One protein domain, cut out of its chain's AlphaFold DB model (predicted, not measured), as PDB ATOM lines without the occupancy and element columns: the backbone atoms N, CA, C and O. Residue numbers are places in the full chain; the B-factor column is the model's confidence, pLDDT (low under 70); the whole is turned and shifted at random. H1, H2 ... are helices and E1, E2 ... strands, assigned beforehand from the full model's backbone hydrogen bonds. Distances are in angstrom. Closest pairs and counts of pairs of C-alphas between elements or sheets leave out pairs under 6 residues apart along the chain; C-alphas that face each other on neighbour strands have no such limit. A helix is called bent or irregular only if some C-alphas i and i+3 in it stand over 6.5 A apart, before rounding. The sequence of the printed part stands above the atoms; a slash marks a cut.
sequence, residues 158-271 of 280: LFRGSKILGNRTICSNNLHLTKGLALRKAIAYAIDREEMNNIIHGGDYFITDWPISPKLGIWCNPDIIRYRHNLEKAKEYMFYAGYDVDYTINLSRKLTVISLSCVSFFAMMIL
ATOM      1  N   LEU A 158     -20.111 -33.426  41.659       87.00
ATOM      2  CA  LEU A 158     -20.942 -32.327  42.136       87.00
ATOM      3  C   LEU A 158     -22.396 -32.792  42.315       87.00
ATOM      4  O   LEU A 158     -23.131 -32.987  41.344       87.00
ATOM      5  N   PHE A 159     -22.833 -32.967  43.564       85.44
ATOM      6  CA  PHE A 159     -24.197 -33.431  43.861       85.44
ATOM      7  C   PHE A 159     -25.225 -32.312  43.967       85.44
ATOM      8  O   PHE A 159     -26.388 -32.506  43.605       85.44
ATOM      9  N   ARG A 160     -24.827 -31.149  44.489       81.69
ATOM     10  CA  ARG A 160     -25.760 -30.059  44.775       81.69
ATOM     11  C   ARG A 160     -26.348 -29.530  43.466       81.69
ATOM     12  O   ARG A 160     -25.617 -29.089  42.591       81.69
ATOM     13  N   GLY A 161     -27.673 -29.615  43.332       78.50
ATOM     14  CA  GLY A 161     -28.399 -29.180  42.132       78.50
ATOM     15  C   GLY A 161     -28.340 -30.145  40.939       78.50
ATOM     16  O   GLY A 161     -29.015 -29.905  39.939       78.50
ATOM     17  N   SER A 162     -27.598 -31.256  41.025       85.12
ATOM     18  CA  SER A 162     -27.502 -32.221  39.924       85.12
ATOM     19  C   SER A 162     -28.734 -33.123  39.863       85.12
ATOM     20  O   SER A 162     -28.936 -33.988  40.717       85.12
ATOM     21  N   LYS A 163     -29.540 -32.974  38.803       89.06
ATOM     22  CA  LYS A 163     -30.699 -33.846  38.521       89.06
ATOM     23  C   LYS A 163     -30.313 -35.247  38.023       89.06
ATOM     24  O   LYS A 163     -31.187 -36.102  37.901       89.06
ATOM     25  N   ILE A 164     -29.030 -35.472  37.731       91.56
ATOM     26  CA  ILE A 164     -28.503 -36.716  37.157       91.56
ATOM     27  C   ILE A 164     -27.713 -37.482  38.225       91.56
ATOM     28  O   ILE A 164     -28.217 -38.446  38.793       91.56
ATOM     29  N   LEU A 165     -26.516 -37.007  38.582       92.56
ATOM     30  CA  LEU A 165     -25.652 -37.673  39.565       92.56
ATOM     31  C   LEU A 165     -26.200 -37.568  40.991       92.56
ATOM     32  O   LEU A 165     -25.964 -38.460  41.799       92.56
ATOM     33  N   GLY A 166     -26.935 -36.498  41.307       92.31
ATOM     34  CA  GLY A 166     -27.582 -36.278  42.605       92.31
ATOM     35  C   GLY A 166     -29.007 -36.832  42.704       92.31
ATOM     36  O   GLY A 166     -29.666 -36.614  43.721       92.31
ATOM     37  N   ASN A 167     -29.503 -37.527  41.674       93.62
ATOM     38  CA  ASN A 167     -30.892 -37.972  41.608       93.62
ATOM     39  C   ASN A 167     -31.233 -38.971  42.731       93.62
ATOM     40  O   ASN A 167     -30.612 -40.031  42.842       93.62
ATOM     41  N   ARG A 168     -32.236 -38.633  43.551       93.69
ATOM     42  CA  ARG A 168     -32.692 -39.435  44.699       93.69
ATOM     43  C   ARG A 168     -33.929 -40.292  44.413       93.69
ATOM     44  O   ARG A 168     -34.381 -40.996  45.308       93.69
ATOM     45  N   THR A 169     -34.481 -40.249  43.203       95.06
ATOM     46  CA  THR A 169     -35.596 -41.114  42.805       95.06
ATOM     47  C   THR A 169     -35.142 -42.570  42.819       95.06
ATOM     48  O   THR A 169     -34.075 -42.890  42.292       95.06
ATOM     49  N   ILE A 170     -35.953 -43.439  43.417       96.94
ATOM     50  CA  ILE A 170     -35.705 -44.881  43.485       96.94
ATOM     51  C   ILE A 170     -35.764 -45.496  42.080       96.94
ATOM     52  O   ILE A 170     -36.562 -45.077  41.236       96.94
ATOM     53  N   CYS A 171     -34.891 -46.462  41.805       94.69
ATOM     54  CA  CYS A 171     -34.895 -47.206  40.551       94.69
ATOM     55  C   CYS A 171     -36.117 -48.135  40.494       94.69
ATOM     56  O   CYS A 171     -36.404 -48.841  41.458       94.69
ATOM     57  N   SER A 172     -36.810 -48.201  39.354       91.44
ATOM     58  CA  SER A 172     -37.990 -49.073  39.195       91.44
ATOM     59  C   SER A 172     -37.659 -50.558  39.351       91.44
ATOM     60  O   SER A 172     -38.476 -51.324  39.848       91.44
ATOM     61  N   ASN A 173     -36.443 -50.946  38.956       87.25
ATOM     62  CA  ASN A 173     -36.005 -52.341  38.889       87.25
ATOM     63  C   ASN A 173     -35.118 -52.735  40.088       87.25
ATOM     64  O   ASN A 173     -34.629 -53.859  40.146       87.25
ATOM     65  N   ASN A 174     -34.872 -51.809  41.026       90.88
ATOM     66  CA  ASN A 174     -34.116 -52.063  42.253       90.88
ATOM     67  C   ASN A 174     -34.489 -51.041  43.342       90.88
ATOM     68  O   ASN A 174     -34.018 -49.902  43.330       90.88
ATOM     69  N   LEU A 175     -35.305 -51.467  44.310       92.94
ATOM     70  CA  LEU A 175     -35.857 -50.592  45.354       92.94
ATOM     71  C   LEU A 175     -34.823 -50.110  46.387       92.94
ATOM     72  O   LEU A 175     -35.103 -49.185  47.147       92.94
ATOM     73  N   HIS A 176     -33.623 -50.693  46.405       94.00
ATOM     74  CA  HIS A 176     -32.537 -50.309  47.313       94.00
ATOM     75  C   HIS A 176     -31.567 -49.290  46.693       94.00
ATOM     76  O   HIS A 176     -30.593 -48.889  47.332       94.00
ATOM     77  N   LEU A 177     -31.803 -48.871  45.445       95.31
ATOM     78  CA  LEU A 177     -30.953 -47.930  44.723       95.31
ATOM     79  C   LEU A 177     -31.737 -46.694  44.296       95.31
ATOM     80  O   LEU A 177     -32.879 -46.768  43.849       95.31
ATOM     81  N   THR A 178     -31.077 -45.541  44.372       96.19
ATOM     82  CA  THR A 178     -31.517 -44.339  43.663       96.19
ATOM     83  C   THR A 178     -30.850 -44.274  42.295       96.19
ATOM     84  O   THR A 178     -29.725 -44.752  42.125       96.19
ATOM     85  N   LYS A 179     -31.496 -43.620  41.324       95.50
ATOM     86  CA  LYS A 179     -30.953 -43.457  39.966       95.50
ATOM     87  C   LYS A 179     -29.574 -42.793  39.968       95.50
ATOM     88  O   LYS A 179     -28.677 -43.225  39.251       95.50
ATOM     89  N   GLY A 180     -29.377 -41.784  40.819       95.25
ATOM     90  CA  GLY A 180     -28.089 -41.107  40.958       95.25
ATOM     91  C   GLY A 180     -27.019 -41.999  41.588       95.25
ATOM     92  O   GLY A 180     -25.873 -41.974  41.151       95.25
ATOM     93  N   LEU A 181     -27.372 -42.820  42.588       95.75
ATOM     94  CA  LEU A 181     -26.433 -43.787  43.166       95.75
ATOM     95  C   LEU A 181     -26.034 -44.857  42.146       95.75
ATOM     96  O   LEU A 181     -24.847 -45.152  42.033       95.75
ATOM     97  N   ALA A 182     -26.996 -45.400  41.399       96.44
ATOM     98  CA  ALA A 182     -26.732 -46.370  40.342       96.44
ATOM     99  C   ALA A 182     -25.756 -45.793  39.304       96.44
ATOM    100  O   ALA A 182     -24.719 -46.393  39.043       96.44
ATOM    101  N   LEU A 183     -25.985 -44.566  38.828       95.44
ATOM    102  CA  LEU A 183     -25.087 -43.920  37.869       95.44
ATOM    103  C   LEU A 183     -23.654 -43.729  38.402       95.44
ATOM    104  O   LEU A 183     -22.691 -43.965  37.681       95.44
ATOM    105  N   ARG A 184     -23.480 -43.346  39.672       95.69
ATOM    106  CA  ARG A 184     -22.132 -43.207  40.262       95.69
ATOM    107  C   ARG A 184     -21.413 -44.542  40.394       95.69
ATOM    108  O   ARG A 184     -20.206 -44.597  40.178       95.69
ATOM    109  N   LYS A 185     -22.145 -45.609  40.731       96.06
ATOM    110  CA  LYS A 185     -21.599 -46.971  40.730       96.06
ATOM    111  C   LYS A 185     -21.195 -47.393  39.320       96.06
ATOM    112  O   LYS A 185     -20.112 -47.941  39.162       96.06
ATOM    113  N   ALA A 186     -22.013 -47.085  38.311       96.19
ATOM    114  CA  ALA A 186     -21.682 -47.364  36.917       96.19
ATOM    115  C   ALA A 186     -20.367 -46.696  36.497       96.19
ATOM    116  O   ALA A 186     -19.482 -47.372  35.984       96.19
ATOM    117  N   ILE A 187     -20.205 -45.399  36.783       96.06
ATOM    118  CA  ILE A 187     -18.966 -44.664  36.489       96.06
ATOM    119  C   ILE A 187     -17.772 -45.293  37.221       96.06
ATOM    120  O   ILE A 187     -16.739 -45.524  36.605       96.06
ATOM    121  N   ALA A 188     -17.916 -45.624  38.509       96.06
ATOM    122  CA  ALA A 188     -16.837 -46.237  39.284       96.06
ATOM    123  C   ALA A 188     -16.396 -47.605  38.723       96.06
ATOM    124  O   ALA A 188     -15.204 -47.885  38.688       96.06
ATOM    125  N   TYR A 189     -17.337 -48.435  38.256       97.62
ATOM    126  CA  TYR A 189     -17.037 -49.713  37.597       97.62
ATOM    127  C   TYR A 189     -16.469 -49.548  36.177       97.62
ATOM    128  O   TYR A 189     -15.746 -50.423  35.710       97.62
ATOM    129  N   ALA A 190     -16.788 -48.451  35.486       96.88
ATOM    130  CA  ALA A 190     -16.345 -48.213  34.114       96.88
ATOM    131  C   ALA A 190     -14.876 -47.777  34.005       96.88
ATOM    132  O   ALA A 190     -14.270 -47.968  32.956       96.88
ATOM    133  N   ILE A 191     -14.297 -47.202  35.061       96.00
ATOM    134  CA  ILE A 191     -12.920 -46.688  35.044       96.00
ATOM    135  C   ILE A 191     -11.931 -47.828  35.301       96.00
ATOM    136  O   ILE A 191     -11.995 -48.482  36.345       96.00
ATOM    137  N   ASP A 192     -10.997 -48.038  34.373       97.06
ATOM    138  CA  ASP A 192      -9.855 -48.928  34.580       97.06
ATOM    139  C   ASP A 192      -8.689 -48.171  35.226       97.06
ATOM    140  O   ASP A 192      -7.877 -47.521  34.570       97.06
ATOM    141  N   ARG A 193      -8.640 -48.222  36.560       95.44
ATOM    142  CA  ARG A 193      -7.588 -47.561  37.344       95.44
ATOM    143  C   ARG A 193      -6.230 -48.250  37.211       95.44
ATOM    144  O   ARG A 193      -5.221 -47.573  37.376       95.44
ATOM    145  N   GLU A 194      -6.206 -49.554  36.931       96.00
ATOM    146  CA  GLU A 194      -4.963 -50.312  36.746       96.00
ATOM    147  C   GLU A 194      -4.332 -49.927  35.407       96.00
ATOM    148  O   GLU A 194      -3.161 -49.562  35.353       96.00
ATOM    149  N   GLU A 195      -5.128 -49.900  34.335       95.88
ATOM    150  CA  GLU A 195      -4.676 -49.441  33.019       95.88
ATOM    151  C   GLU A 195      -4.227 -47.974  33.059       95.88
ATOM    152  O   GLU A 195      -3.150 -47.650  32.559       95.88
ATOM    153  N   MET A 196      -4.991 -47.091  33.715       93.44
ATOM    154  CA  MET A 196      -4.576 -45.698  33.914       93.44
ATOM    155  C   MET A 196      -3.233 -45.594  34.641       93.44
ATOM    156  O   MET A 196      -2.374 -44.831  34.205       93.44
ATOM    157  N   ASN A 197      -3.039 -46.351  35.726       92.06
ATOM    158  CA  ASN A 197      -1.778 -46.354  36.462       92.06
ATOM    159  C   ASN A 197      -0.616 -46.822  35.576       92.06
ATOM    160  O   ASN A 197       0.412 -46.158  35.496       92.06
ATOM    161  N   ASN A 198      -0.806 -47.915  34.842       91.44
ATOM    162  CA  ASN A 198       0.233 -48.478  33.988       91.44
ATOM    163  C   ASN A 198       0.611 -47.546  32.827       91.44
ATOM    164  O   ASN A 198       1.794 -47.356  32.559       91.44
ATOM    165  N   ILE A 199      -0.372 -46.949  32.146       90.62
ATOM    166  CA  ILE A 199      -0.132 -46.132  30.946       90.62
ATOM    167  C   ILE A 199       0.324 -44.713  31.299       90.62
ATOM    168  O   ILE A 199       1.223 -44.183  30.652       90.62
ATOM    169  N   ILE A 200      -0.311 -44.071  32.283       88.56
ATOM    170  CA  ILE A 200      -0.077 -42.650  32.590       88.56
ATOM    171  C   ILE A 200       1.037 -42.489  33.624       88.56
ATOM    172  O   ILE A 200       1.839 -41.564  33.522       88.56
ATOM    173  N   HIS A 201       1.074 -43.375  34.617       86.94
ATOM    174  CA  HIS A 201       1.959 -43.260  35.775       86.94
ATOM    175  C   HIS A 201       3.076 -44.310  35.786       86.94
ATOM    176  O   HIS A 201       3.799 -44.413  36.771       86.94
ATOM    177  N   GLY A 202       3.208 -45.120  34.728       87.00
ATOM    178  CA  GLY A 202       4.227 -46.170  34.649       87.00
ATOM    179  C   GLY A 202       4.099 -47.256  35.723       87.00
ATOM    180  O   GLY A 202       5.059 -47.977  35.964       87.00
ATOM    181  N   GLY A 203       2.938 -47.369  36.379       88.50
ATOM    182  CA  GLY A 203       2.703 -48.303  37.481       88.50
ATOM    183  C   GLY A 203       3.129 -47.800  38.867       88.50
ATOM    184  O   GLY A 203       2.927 -48.520  39.843       88.50
ATOM    185  N   ASP A 204       3.665 -46.582  38.991       86.25
ATOM    186  CA  ASP A 204       4.238 -46.084  40.252       86.25
ATOM    187  C   ASP A 204       3.194 -45.637  41.288       86.25
ATOM    188  O   ASP A 204       3.522 -45.438  42.460       86.25
ATOM    189  N   TYR A 205       1.924 -45.479  40.903       89.81
ATOM    190  CA  TYR A 205       0.895 -45.019  41.833       89.81
ATOM    191  C   TYR A 205       0.249 -46.182  42.585       89.81
ATOM    192  O   TYR A 205      -0.068 -47.237  42.038       89.81
ATOM    193  N   PHE A 206      -0.047 -45.946  43.863       90.56
ATOM    194  CA  PHE A 206      -0.859 -46.854  44.662       90.56
ATOM    195  C   PHE A 206      -2.352 -46.591  44.421       90.56
ATOM    196  O   PHE A 206      -2.875 -45.521  44.745       90.56
ATOM    197  N   ILE A 207      -3.072 -47.575  43.876       92.12
ATOM    198  CA  ILE A 207      -4.519 -47.458  43.659       92.12
ATOM    199  C   ILE A 207      -5.250 -47.615  44.989       92.12
ATOM    200  O   ILE A 207      -5.262 -48.689  45.591       92.12
ATOM    201  N   THR A 208      -5.934 -46.551  45.410       91.06
ATOM    202  CA  THR A 208      -6.775 -46.565  46.607       91.06
ATOM    203  C   THR A 208      -8.271 -46.583  46.280       91.06
ATOM    204  O   THR A 208      -8.736 -45.991  45.302       91.06
ATOM    205  N   ASP A 209      -9.037 -47.278  47.120       91.19
ATOM    206  CA  ASP A 209     -10.505 -47.313  47.130       91.19
ATOM    207  C   ASP A 209     -11.101 -46.438  48.255       91.19
ATOM    208  O   ASP A 209     -12.323 -46.331  48.377       91.19
ATOM    209  N   TRP A 210     -10.255 -45.827  49.095       88.38
ATOM    210  CA  TRP A 210     -10.661 -45.105  50.303       88.38
ATOM    211  C   TRP A 210      -9.714 -43.915  50.594       88.38
ATOM    212  O   TRP A 210      -8.522 -43.991  50.301       88.38
ATOM    213  N   PRO A 211     -10.195 -42.806  51.190       88.69
ATOM    214  CA  PRO A 211      -9.400 -41.585  51.422       88.69
ATOM    215  C   PRO A 211      -8.349 -41.648  52.556       88.69
ATOM    216  O   PRO A 211      -7.874 -40.616  53.012       88.69
ATOM    217  N   ILE A 212      -8.010 -42.829  53.063       88.56
ATOM    218  CA  ILE A 212      -7.114 -43.066  54.205       88.56
ATOM    219  C   ILE A 212      -5.975 -43.910  53.660       88.56
ATOM    220  O   ILE A 212      -6.205 -45.014  53.166       88.56
ATOM    221  N   SER A 213      -4.763 -43.367  53.742       86.94
ATOM    222  CA  SER A 213      -3.555 -44.047  53.288       86.94
ATOM    223  C   SER A 213      -3.311 -45.329  54.100       86.94
ATOM    224  O   SER A 213      -3.481 -45.309  55.326       86.94
ATOM    225  N   PRO A 214      -2.838 -46.421  53.470       87.00
ATOM    226  CA  PRO A 214      -2.382 -47.617  54.179       87.00
ATOM    227  C   PRO A 214      -1.328 -47.336  55.259       87.00
ATOM    228  O   PRO A 214      -1.240 -48.071  56.239       87.00
ATOM    229  N   LYS A 215      -0.571 -46.236  55.133       88.31
ATOM    230  CA  LYS A 215       0.401 -45.778  56.139       88.31
ATOM    231  C   LYS A 215      -0.205 -45.488  57.507       88.31
ATOM    232  O   LYS A 215       0.489 -45.549  58.515       88.31
ATOM    233  N   LEU A 216      -1.503 -45.194  57.557       87.69
ATOM    234  CA  LEU A 216      -2.220 -44.954  58.807       87.69
ATOM    235  C   LEU A 216      -2.606 -46.263  59.524       87.69
ATOM    236  O   LEU A 216      -3.302 -46.225  60.539       87.69
ATOM    237  N   GLY A 217      -2.135 -47.417  59.036       87.12
ATOM    238  CA  GLY A 217      -2.180 -48.699  59.734       87.12
ATOM    239  C   GLY A 217      -3.600 -49.096  60.119       87.12
ATOM    240  O   GLY A 217      -4.447 -49.296  59.255       87.12
ATOM    241  N   ILE A 218      -3.873 -49.164  61.426       89.38
ATOM    242  CA  ILE A 218      -5.170 -49.580  61.990       89.38
ATOM    243  C   ILE A 218      -6.366 -48.741  61.514       89.38
ATOM    244  O   ILE A 218      -7.503 -49.197  61.598       89.38
ATOM    245  N   TRP A 219      -6.131 -47.520  61.025       89.00
ATOM    246  CA  TRP A 219      -7.188 -46.650  60.503       89.00
ATOM    247  C   TRP A 219      -7.573 -46.983  59.056       89.00
ATOM    248  O   TRP A 219      -8.625 -46.553  58.585       89.00
ATOM    249  N   CYS A 220      -6.745 -47.754  58.349       89.25
ATOM    250  CA  CYS A 220      -7.024 -48.226  57.003       89.25
ATOM    251  C   CYS A 220      -7.852 -49.517  57.070       89.25
ATOM    252  O   CYS A 220      -7.308 -50.610  57.202       89.25
ATOM    253  N   ASN A 221      -9.179 -49.395  56.967       89.25
ATOM    254  CA  ASN A 221     -10.075 -50.551  56.962       89.25
ATOM    255  C   ASN A 221      -9.914 -51.373  55.660       89.25
ATOM    256  O   ASN A 221     -10.238 -50.858  54.585       89.25
ATOM    257  N   PRO A 222      -9.475 -52.646  55.717       87.06
ATOM    258  CA  PRO A 222      -9.387 -53.493  54.530       87.06
ATOM    259  C   PRO A 222     -10.760 -54.000  54.048       87.06
ATOM    260  O   PRO A 222     -10.896 -54.375  52.878       87.06
ATOM    261  N   ASP A 223     -11.786 -53.978  54.898       91.44
ATOM    262  CA  ASP A 223     -13.105 -54.554  54.634       91.44
ATOM    263  C   ASP A 223     -14.071 -53.494  54.106       91.44
ATOM    264  O   ASP A 223     -15.017 -53.054  54.766       91.44
ATOM    265  N   ILE A 224     -13.794 -53.049  52.881       92.94
ATOM    266  CA  ILE A 224     -14.549 -52.000  52.193       92.94
ATOM    267  C   ILE A 224     -15.080 -52.497  50.850       92.94
ATOM    268  O   ILE A 224     -14.511 -53.387  50.211       92.94
ATOM    269  N   ILE A 225     -16.176 -51.894  50.394       92.75
ATOM    270  CA  ILE A 225     -16.714 -52.153  49.057       92.75
ATOM    271  C   ILE A 225     -15.760 -51.547  48.027       92.75
ATOM    272  O   ILE A 225     -15.465 -50.354  48.081       92.75
ATOM    273  N   ARG A 226     -15.331 -52.361  47.059       93.62
ATOM    274  CA  ARG A 226     -14.410 -51.951  45.993       93.62
ATOM    275  C   ARG A 226     -15.097 -51.967  44.634       93.62
ATOM    276  O   ARG A 226     -15.829 -52.903  44.299       93.62
ATOM    277  N   TYR A 227     -14.810 -50.950  43.831       95.12
ATOM    278  CA  TYR A 227     -15.317 -50.798  42.467       95.12
ATOM    279  C   TYR A 227     -14.182 -51.094  41.482       95.12
ATOM    280  O   TYR A 227     -13.572 -50.192  40.913       95.12
ATOM    281  N   ARG A 228     -13.816 -52.375  41.372       95.81
ATOM    282  CA  ARG A 228     -12.820 -52.841  40.393       95.81
ATOM    283  C   ARG A 228     -13.401 -52.760  38.987       95.81
ATOM    284  O   ARG A 228     -14.602 -52.965  38.845       95.81
ATOM    285  N   HIS A 229     -12.568 -52.488  37.985       97.69
ATOM    286  CA  HIS A 229     -13.016 -52.327  36.604       97.69
ATOM    287  C   HIS A 229     -13.886 -53.510  36.148       97.69
ATOM    288  O   HIS A 229     -13.481 -54.670  36.245       97.69
ATOM    289  N   ASN A 230     -15.118 -53.222  35.725       97.75
ATOM    290  CA  ASN A 230     -16.072 -54.217  35.249       97.75
ATOM    291  C   ASN A 230     -17.158 -53.544  34.397       97.75
ATOM    292  O   ASN A 230     -18.144 -53.014  34.917       97.75
ATOM    293  N   LEU A 231     -16.988 -53.588  33.074       96.19
ATOM    294  CA  LEU A 231     -17.913 -52.951  32.132       96.19
ATOM    295  C   LEU A 231     -19.326 -53.549  32.166       96.19
ATOM    296  O   LEU A 231     -20.293 -52.812  31.996       96.19
ATOM    297  N   GLU A 232     -19.471 -54.846  32.435       95.56
ATOM    298  CA  GLU A 232     -20.788 -55.488  32.503       95.56
ATOM    299  C   GLU A 232     -21.580 -55.017  33.728       95.56
ATOM    300  O   GLU A 232     -22.737 -54.618  33.601       95.56
ATOM    301  N   LYS A 233     -20.934 -54.909  34.897       96.12
ATOM    302  CA  LYS A 233     -21.543 -54.265  36.073       96.12
ATOM    303  C   LYS A 233     -21.829 -52.788  35.835       96.12
ATOM    304  O   LYS A 233     -22.845 -52.277  36.303       96.12
ATOM    305  N   ALA A 234     -20.953 -52.080  35.125       96.81
ATOM    306  CA  ALA A 234     -21.207 -50.686  34.783       96.81
ATOM    307  C   ALA A 234     -22.493 -50.545  33.951       96.81
ATOM    308  O   ALA A 234     -23.347 -49.718  34.282       96.81
ATOM    309  N   LYS A 235     -22.674 -51.397  32.931       95.12
ATOM    310  CA  LYS A 235     -23.899 -51.468  32.120       95.12
ATOM    311  C   LYS A 235     -25.123 -51.834  32.963       95.12
ATOM    312  O   LYS A 235     -26.144 -51.159  32.882       95.12
ATOM    313  N   GLU A 236     -25.016 -52.827  33.838       94.75
ATOM    314  CA  GLU A 236     -26.095 -53.208  34.758       94.75
ATOM    315  C   GLU A 236     -26.581 -52.010  35.600       94.75
ATOM    316  O   GLU A 236     -27.778 -51.720  35.679       94.75
ATOM    317  N   TYR A 237     -25.657 -51.235  36.175       96.44
ATOM    318  CA  TYR A 237     -26.010 -50.039  36.941       96.44
ATOM    319  C   TYR A 237     -26.552 -48.891  36.074       96.44
ATOM    320  O   TYR A 237     -27.413 -48.140  36.541       96.44
ATOM    321  N   MET A 238     -26.105 -48.758  34.821       95.25
ATOM    322  CA  MET A 238     -26.702 -47.823  33.854       95.25
ATOM    323  C   MET A 238     -28.158 -48.186  33.554       95.25
ATOM    324  O   MET A 238     -29.025 -47.309  33.586       95.25
ATOM    325  N   PHE A 239     -28.441 -49.476  33.362       94.44
ATOM    326  CA  PHE A 239     -29.797 -49.987  33.192       94.44
ATOM    327  C   PHE A 239     -30.672 -49.668  34.412       94.44
ATOM    328  O   PHE A 239     -31.765 -49.119  34.263       94.44
ATOM    329  N   TYR A 240     -30.177 -49.897  35.634       94.62
ATOM    330  CA  TYR A 240     -30.907 -49.514  36.851       94.62
ATOM    331  C   TYR A 240     -31.176 -48.012  36.947       94.62
ATOM    332  O   TYR A 240     -32.240 -47.610  37.422       94.62
ATOM    333  N   ALA A 241     -30.254 -47.171  36.481       94.12
ATOM    334  CA  ALA A 241     -30.456 -45.726  36.422       94.12
ATOM    335  C   ALA A 241     -31.501 -45.295  35.365       94.12
ATOM    336  O   ALA A 241     -31.941 -44.140  35.383       94.12
ATOM    337  N   GLY A 242     -31.959 -46.217  34.511       92.75
ATOM    338  CA  GLY A 242     -32.964 -45.995  33.473       92.75
ATOM    339  C   GLY A 242     -32.379 -45.605  32.116       92.75
ATOM    340  O   GLY A 242     -33.091 -44.995  31.322       92.75
ATOM    341  N   TYR A 243     -31.101 -45.903  31.871       91.31
ATOM    342  CA  TYR A 243     -30.468 -45.721  30.566       91.31
ATOM    343  C   TYR A 243     -30.506 -47.018  29.762       91.31
ATOM    344  O   TYR A 243     -30.319 -48.104  30.309       91.31
ATOM    345  N   ASP A 244     -30.709 -46.878  28.457       83.81
ATOM    346  CA  ASP A 244     -30.582 -47.978  27.512       83.81
ATOM    347  C   ASP A 244     -29.096 -48.250  27.235       83.81
ATOM    348  O   ASP A 244     -28.364 -47.374  26.765       83.81
ATOM    349  N   VAL A 245     -28.645 -49.451  27.588       71.88
ATOM    350  CA  VAL A 245     -27.251 -49.895  27.458       71.88
ATOM    351  C   VAL A 245     -26.928 -50.489  26.093       71.88
ATOM    352  O   VAL A 245     -25.747 -50.592  25.761       71.88
ATOM    353  N   ASP A 246     -27.943 -50.772  25.273       70.50
ATOM    354  CA  ASP A 246     -27.773 -51.202  23.881       70.50
ATOM    355  C   ASP A 246     -27.641 -50.009  22.917       70.50
ATOM    356  O   ASP A 246     -27.527 -50.171  21.696       70.50
ATOM    357  N   TYR A 247     -27.593 -48.782  23.455       58.00
ATOM    358  CA  TYR A 247     -27.310 -47.578  22.687       58.00
ATOM    359  C   TYR A 247     -25.867 -47.596  22.159       58.00
ATOM    360  O   TYR A 247     -24.920 -47.105  22.776       58.00
ATOM    361  N   THR A 248     -25.696 -48.146  20.961       52.94
ATOM    362  CA  THR A 248     -24.453 -48.048  20.200       52.94
ATOM    363  C   THR A 248     -24.240 -46.600  19.760       52.94
ATOM    364  O   THR A 248     -24.987 -46.045  18.950       52.94
ATOM    365  N   ILE A 249     -23.184 -45.957  20.275       50.56
ATOM    366  CA  ILE A 249     -22.710 -44.680  19.730       50.56
ATOM    367  C   ILE A 249     -22.250 -44.965  18.303       50.56
ATOM    368  O   ILE A 249     -21.170 -45.503  18.072       50.56
ATOM    369  N   ASN A 250     -23.078 -44.604  17.328       44.53
ATOM    370  CA  ASN A 250     -22.744 -44.726  15.918       44.53
ATOM    371  C   ASN A 250     -21.690 -43.655  15.569       44.53
ATOM    372  O   ASN A 250     -22.001 -42.571  15.070       44.53
ATOM    373  N   LEU A 251     -20.427 -43.938  15.908       47.09
ATOM    374  CA  LEU A 251     -19.273 -43.040  15.752       47.09
ATOM    375  C   LEU A 251     -19.075 -42.610  14.284       47.09
ATOM    376  O   LEU A 251     -18.533 -41.538  14.009       47.09
ATOM    377  N   SER A 252     -19.611 -43.400  13.346       53.66
ATOM    378  CA  SER A 252     -19.618 -43.135  11.904       53.66
ATOM    379  C   SER A 252     -20.227 -41.776  11.536       53.66
ATOM    380  O   SER A 252     -19.699 -41.104  10.650       53.66
ATOM    381  N   ARG A 253     -21.275 -41.318  12.242       45.94
ATOM    382  CA  ARG A 253     -22.010 -40.082  11.905       45.94
ATOM    383  C   ARG A 253     -21.264 -38.794  12.256       45.94
ATOM    384  O   ARG A 253     -21.493 -37.781  11.608       45.94
ATOM    385  N   LYS A 254     -20.374 -38.799  13.256       46.41
ATOM    386  CA  LYS A 254     -19.583 -37.602  13.613       46.41
ATOM    387  C   LYS A 254     -18.302 -37.487  12.787       46.41
ATOM    388  O   LYS A 254     -17.953 -36.383  12.380       46.41
ATOM    389  N   LEU A 255     -17.657 -38.609  12.467       49.41
ATOM    390  CA  LEU A 255     -16.480 -38.626  11.590       49.41
ATOM    391  C   LEU A 255     -16.814 -38.203  10.153       49.41
ATOM    392  O   LEU A 255     -16.017 -37.490   9.550       49.41
ATOM    393  N   THR A 256     -17.998 -38.547   9.630       50.81
ATOM    394  CA  THR A 256     -18.446 -38.055   8.309       50.81
ATOM    395  C   THR A 256     -18.687 -36.549   8.293       50.81
ATOM    396  O   THR A 256     -18.337 -35.891   7.320       50.81
ATOM    397  N   VAL A 257     -19.241 -35.967   9.361       52.94
ATOM    398  CA  VAL A 257     -19.455 -34.509   9.430       52.94
ATOM    399  C   VAL A 257     -18.121 -33.761   9.518       52.94
ATOM    400  O   VAL A 257     -17.933 -32.761   8.824       52.94
ATOM    401  N   ILE A 258     -17.164 -34.270  10.301       55.94
ATOM    402  CA  ILE A 258     -15.826 -33.672  10.409       55.94
ATOM    403  C   ILE A 258     -15.067 -33.819   9.080       55.94
ATOM    404  O   ILE A 258     -14.533 -32.828   8.580       55.94
ATOM    405  N   SER A 259     -15.091 -34.991   8.437       55.66
ATOM    406  CA  SER A 259     -14.399 -35.197   7.159       55.66
ATOM    407  C   SER A 259     -14.988 -34.358   6.017       55.66
ATOM    408  O   SER A 259     -14.225 -33.748   5.267       55.66
ATOM    409  N   LEU A 260     -16.319 -34.218   5.923       55.94
ATOM    410  CA  LEU A 260     -16.949 -33.325   4.941       55.94
ATOM    411  C   LEU A 260     -16.592 -31.851   5.180       55.94
ATOM    412  O   LEU A 260     -16.381 -31.109   4.215       55.94
ATOM    413  N   SER A 261     -16.486 -31.423   6.441       59.25
ATOM    414  CA  SER A 261     -16.103 -30.046   6.780       59.25
ATOM    415  C   SER A 261     -14.638 -29.737   6.427       59.25
ATOM    416  O   SER A 261     -14.335 -28.663   5.912       59.25
ATOM    417  N   CYS A 262     -13.732 -30.709   6.578       59.72
ATOM    418  CA  CYS A 262     -12.333 -30.559   6.176       59.72
ATOM    419  C   CYS A 262     -12.166 -30.526   4.648       59.72
ATOM    420  O   CYS A 262     -11.441 -29.676   4.130       59.72
ATOM    421  N   VAL A 263     -12.862 -31.395   3.903       67.19
ATOM    422  CA  VAL A 263     -12.771 -31.434   2.428       67.19
ATOM    423  C   VAL A 263     -13.307 -30.144   1.801       67.19
ATOM    424  O   VAL A 263     -12.701 -29.609   0.872       67.19
ATOM    425  N   SER A 264     -14.400 -29.597   2.333       66.00
ATOM    426  CA  SER A 264     -14.957 -28.325   1.859       66.00
ATOM    427  C   SER A 264     -14.035 -27.134   2.154       66.00
ATOM    428  O   SER A 264     -13.860 -26.277   1.284       66.00
ATOM    429  N   PHE A 265     -13.350 -27.118   3.302       70.25
ATOM    430  CA  PHE A 265     -12.352 -26.089   3.618       70.25
ATOM    431  C   PHE A 265     -11.130 -26.148   2.681       70.25
ATOM    432  O   PHE A 265     -10.688 -25.121   2.157       70.25
ATOM    433  N   PHE A 266     -10.625 -27.350   2.383       69.50
ATOM    434  CA  PHE A 266      -9.526 -27.538   1.427       69.50
ATOM    435  C   PHE A 266      -9.918 -27.158  -0.007       69.50
ATOM    436  O   PHE A 266      -9.148 -26.482  -0.694       69.50
ATOM    437  N   ALA A 267     -11.126 -27.513  -0.456       70.88
ATOM    438  CA  ALA A 267     -11.629 -27.114  -1.770       70.88
ATOM    439  C   ALA A 267     -11.758 -25.583  -1.896       70.88
ATOM    440  O   ALA A 267     -11.383 -25.008  -2.922       70.88
ATOM    441  N   MET A 268     -12.210 -24.902  -0.837       70.69
ATOM    442  CA  MET A 268     -12.309 -23.440  -0.808       70.69
ATOM    443  C   MET A 268     -10.926 -22.775  -0.891       70.69
ATOM    444  O   MET A 268     -10.733 -21.849  -1.680       70.69
ATOM    445  N   MET A 269      -9.936 -23.293  -0.159       71.38
ATOM    446  CA  MET A 269      -8.546 -22.818  -0.199       71.38
ATOM    447  C   MET A 269      -7.906 -22.974  -1.589       71.38
ATOM    448  O   MET A 269      -7.214 -22.066  -2.062       71.38
ATOM    449  N   ILE A 270      -8.166 -24.090  -2.279       75.81
ATOM    450  CA  ILE A 270      -7.688 -24.325  -3.652       75.81
ATOM    451  C   ILE A 270      -8.341 -23.339  -4.632       75.81
ATOM    452  O   ILE A 270      -7.645 -22.743  -5.457       75.81
ATOM    453  N   LEU A 271      -9.651 -23.100  -4.518       72.06
ATOM    454  CA  LEU A 271     -10.368 -22.144  -5.374       72.06
ATOM    455  C   LEU A 271      -9.898 -20.697  -5.163       72.06
ATOM    456  O   LEU A 271      -9.747 -19.953  -6.136       72.06
TER     457      LEU A 271
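This is residues 158 to 271 of the 280 residues of the protein "SBP_bac_5 domain-containing protein" of Candidatus Heimdallarchaeota archaeon (UniProt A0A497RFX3). Two helices side by side, H1 and H4, make the small core of an open body; between them the chain swings out in one wide loop that holds the short helices H2 and H3, and after H4 a free arm, residues 247 to 271, ends in the long helix H5. The short strand E1 leads straight into H1. The printed part has 114 residues, with one named strand and five named helices in the order E1, H1, H2, H3, H4, H5, and its class is mostly helix. It is extended, with a radius of gyration of the C-alphas of 20.9 A and spans of 73 by 42 by 28 A; the arm makes much of the length.

Residues 158 to 173 hold no named element. E1, residues 174 to 178, pairs with no named strand, and it meets H1, residues 179 to 190, only through their tight link. H1 touches H4, residues 231 to 240: the closest C-alphas, those of Ala 186 and Ala 234, are 4.0 A apart. The two run opposite ways at a shallow tilt of 8 degrees. The closest C-alphas of E1 and H4 are those of Asn 174 and Tyr 240, 6.8 A apart. H2, residues 193 to 200, follows H1 after a tight link but is apart from it. H3, residues 214 to 219, is apart from both H2 and H4. H5, residues 252 to 271, is apart from H4 and stands free with residues 247 to 251. Every O i to N i+4 pair is within hydrogen-bond range in H1, H2 and H4, against 15 of 16 in H5 and 0 of 2 in H3, where 2 of 3 O i to N i+3 pairs are. H3 is irregular, with C-alphas 215 and 218 8.9 A apart.

E1 begins at C-alpha 174, (-34.116, -52.063, 42.253), and is 8.3 A long from first to last C-alpha. H1 measures 16.4 A, H2 10.2 A, H3 8.0 A and H4 14.2 A. H4 begins at C-alpha 231, (-17.913, -52.951, 32.132). H5 measures 28.7 A and ends at C-alpha 271, (-10.368, -22.144, -5.374).

The C-alphas of Ile 218 and Leu 271, the two farthest apart, are 72.9 A apart. Without the stretch that stands free, 89 residues span 41 by 30 by 25 A. The printed part has no cut. The links from H2 to H3, H3 to H4 and H4 to H5 are long. The mean pLDDT of the printed part is 84.5; residues 247 to 264 and residue 266 are under 70.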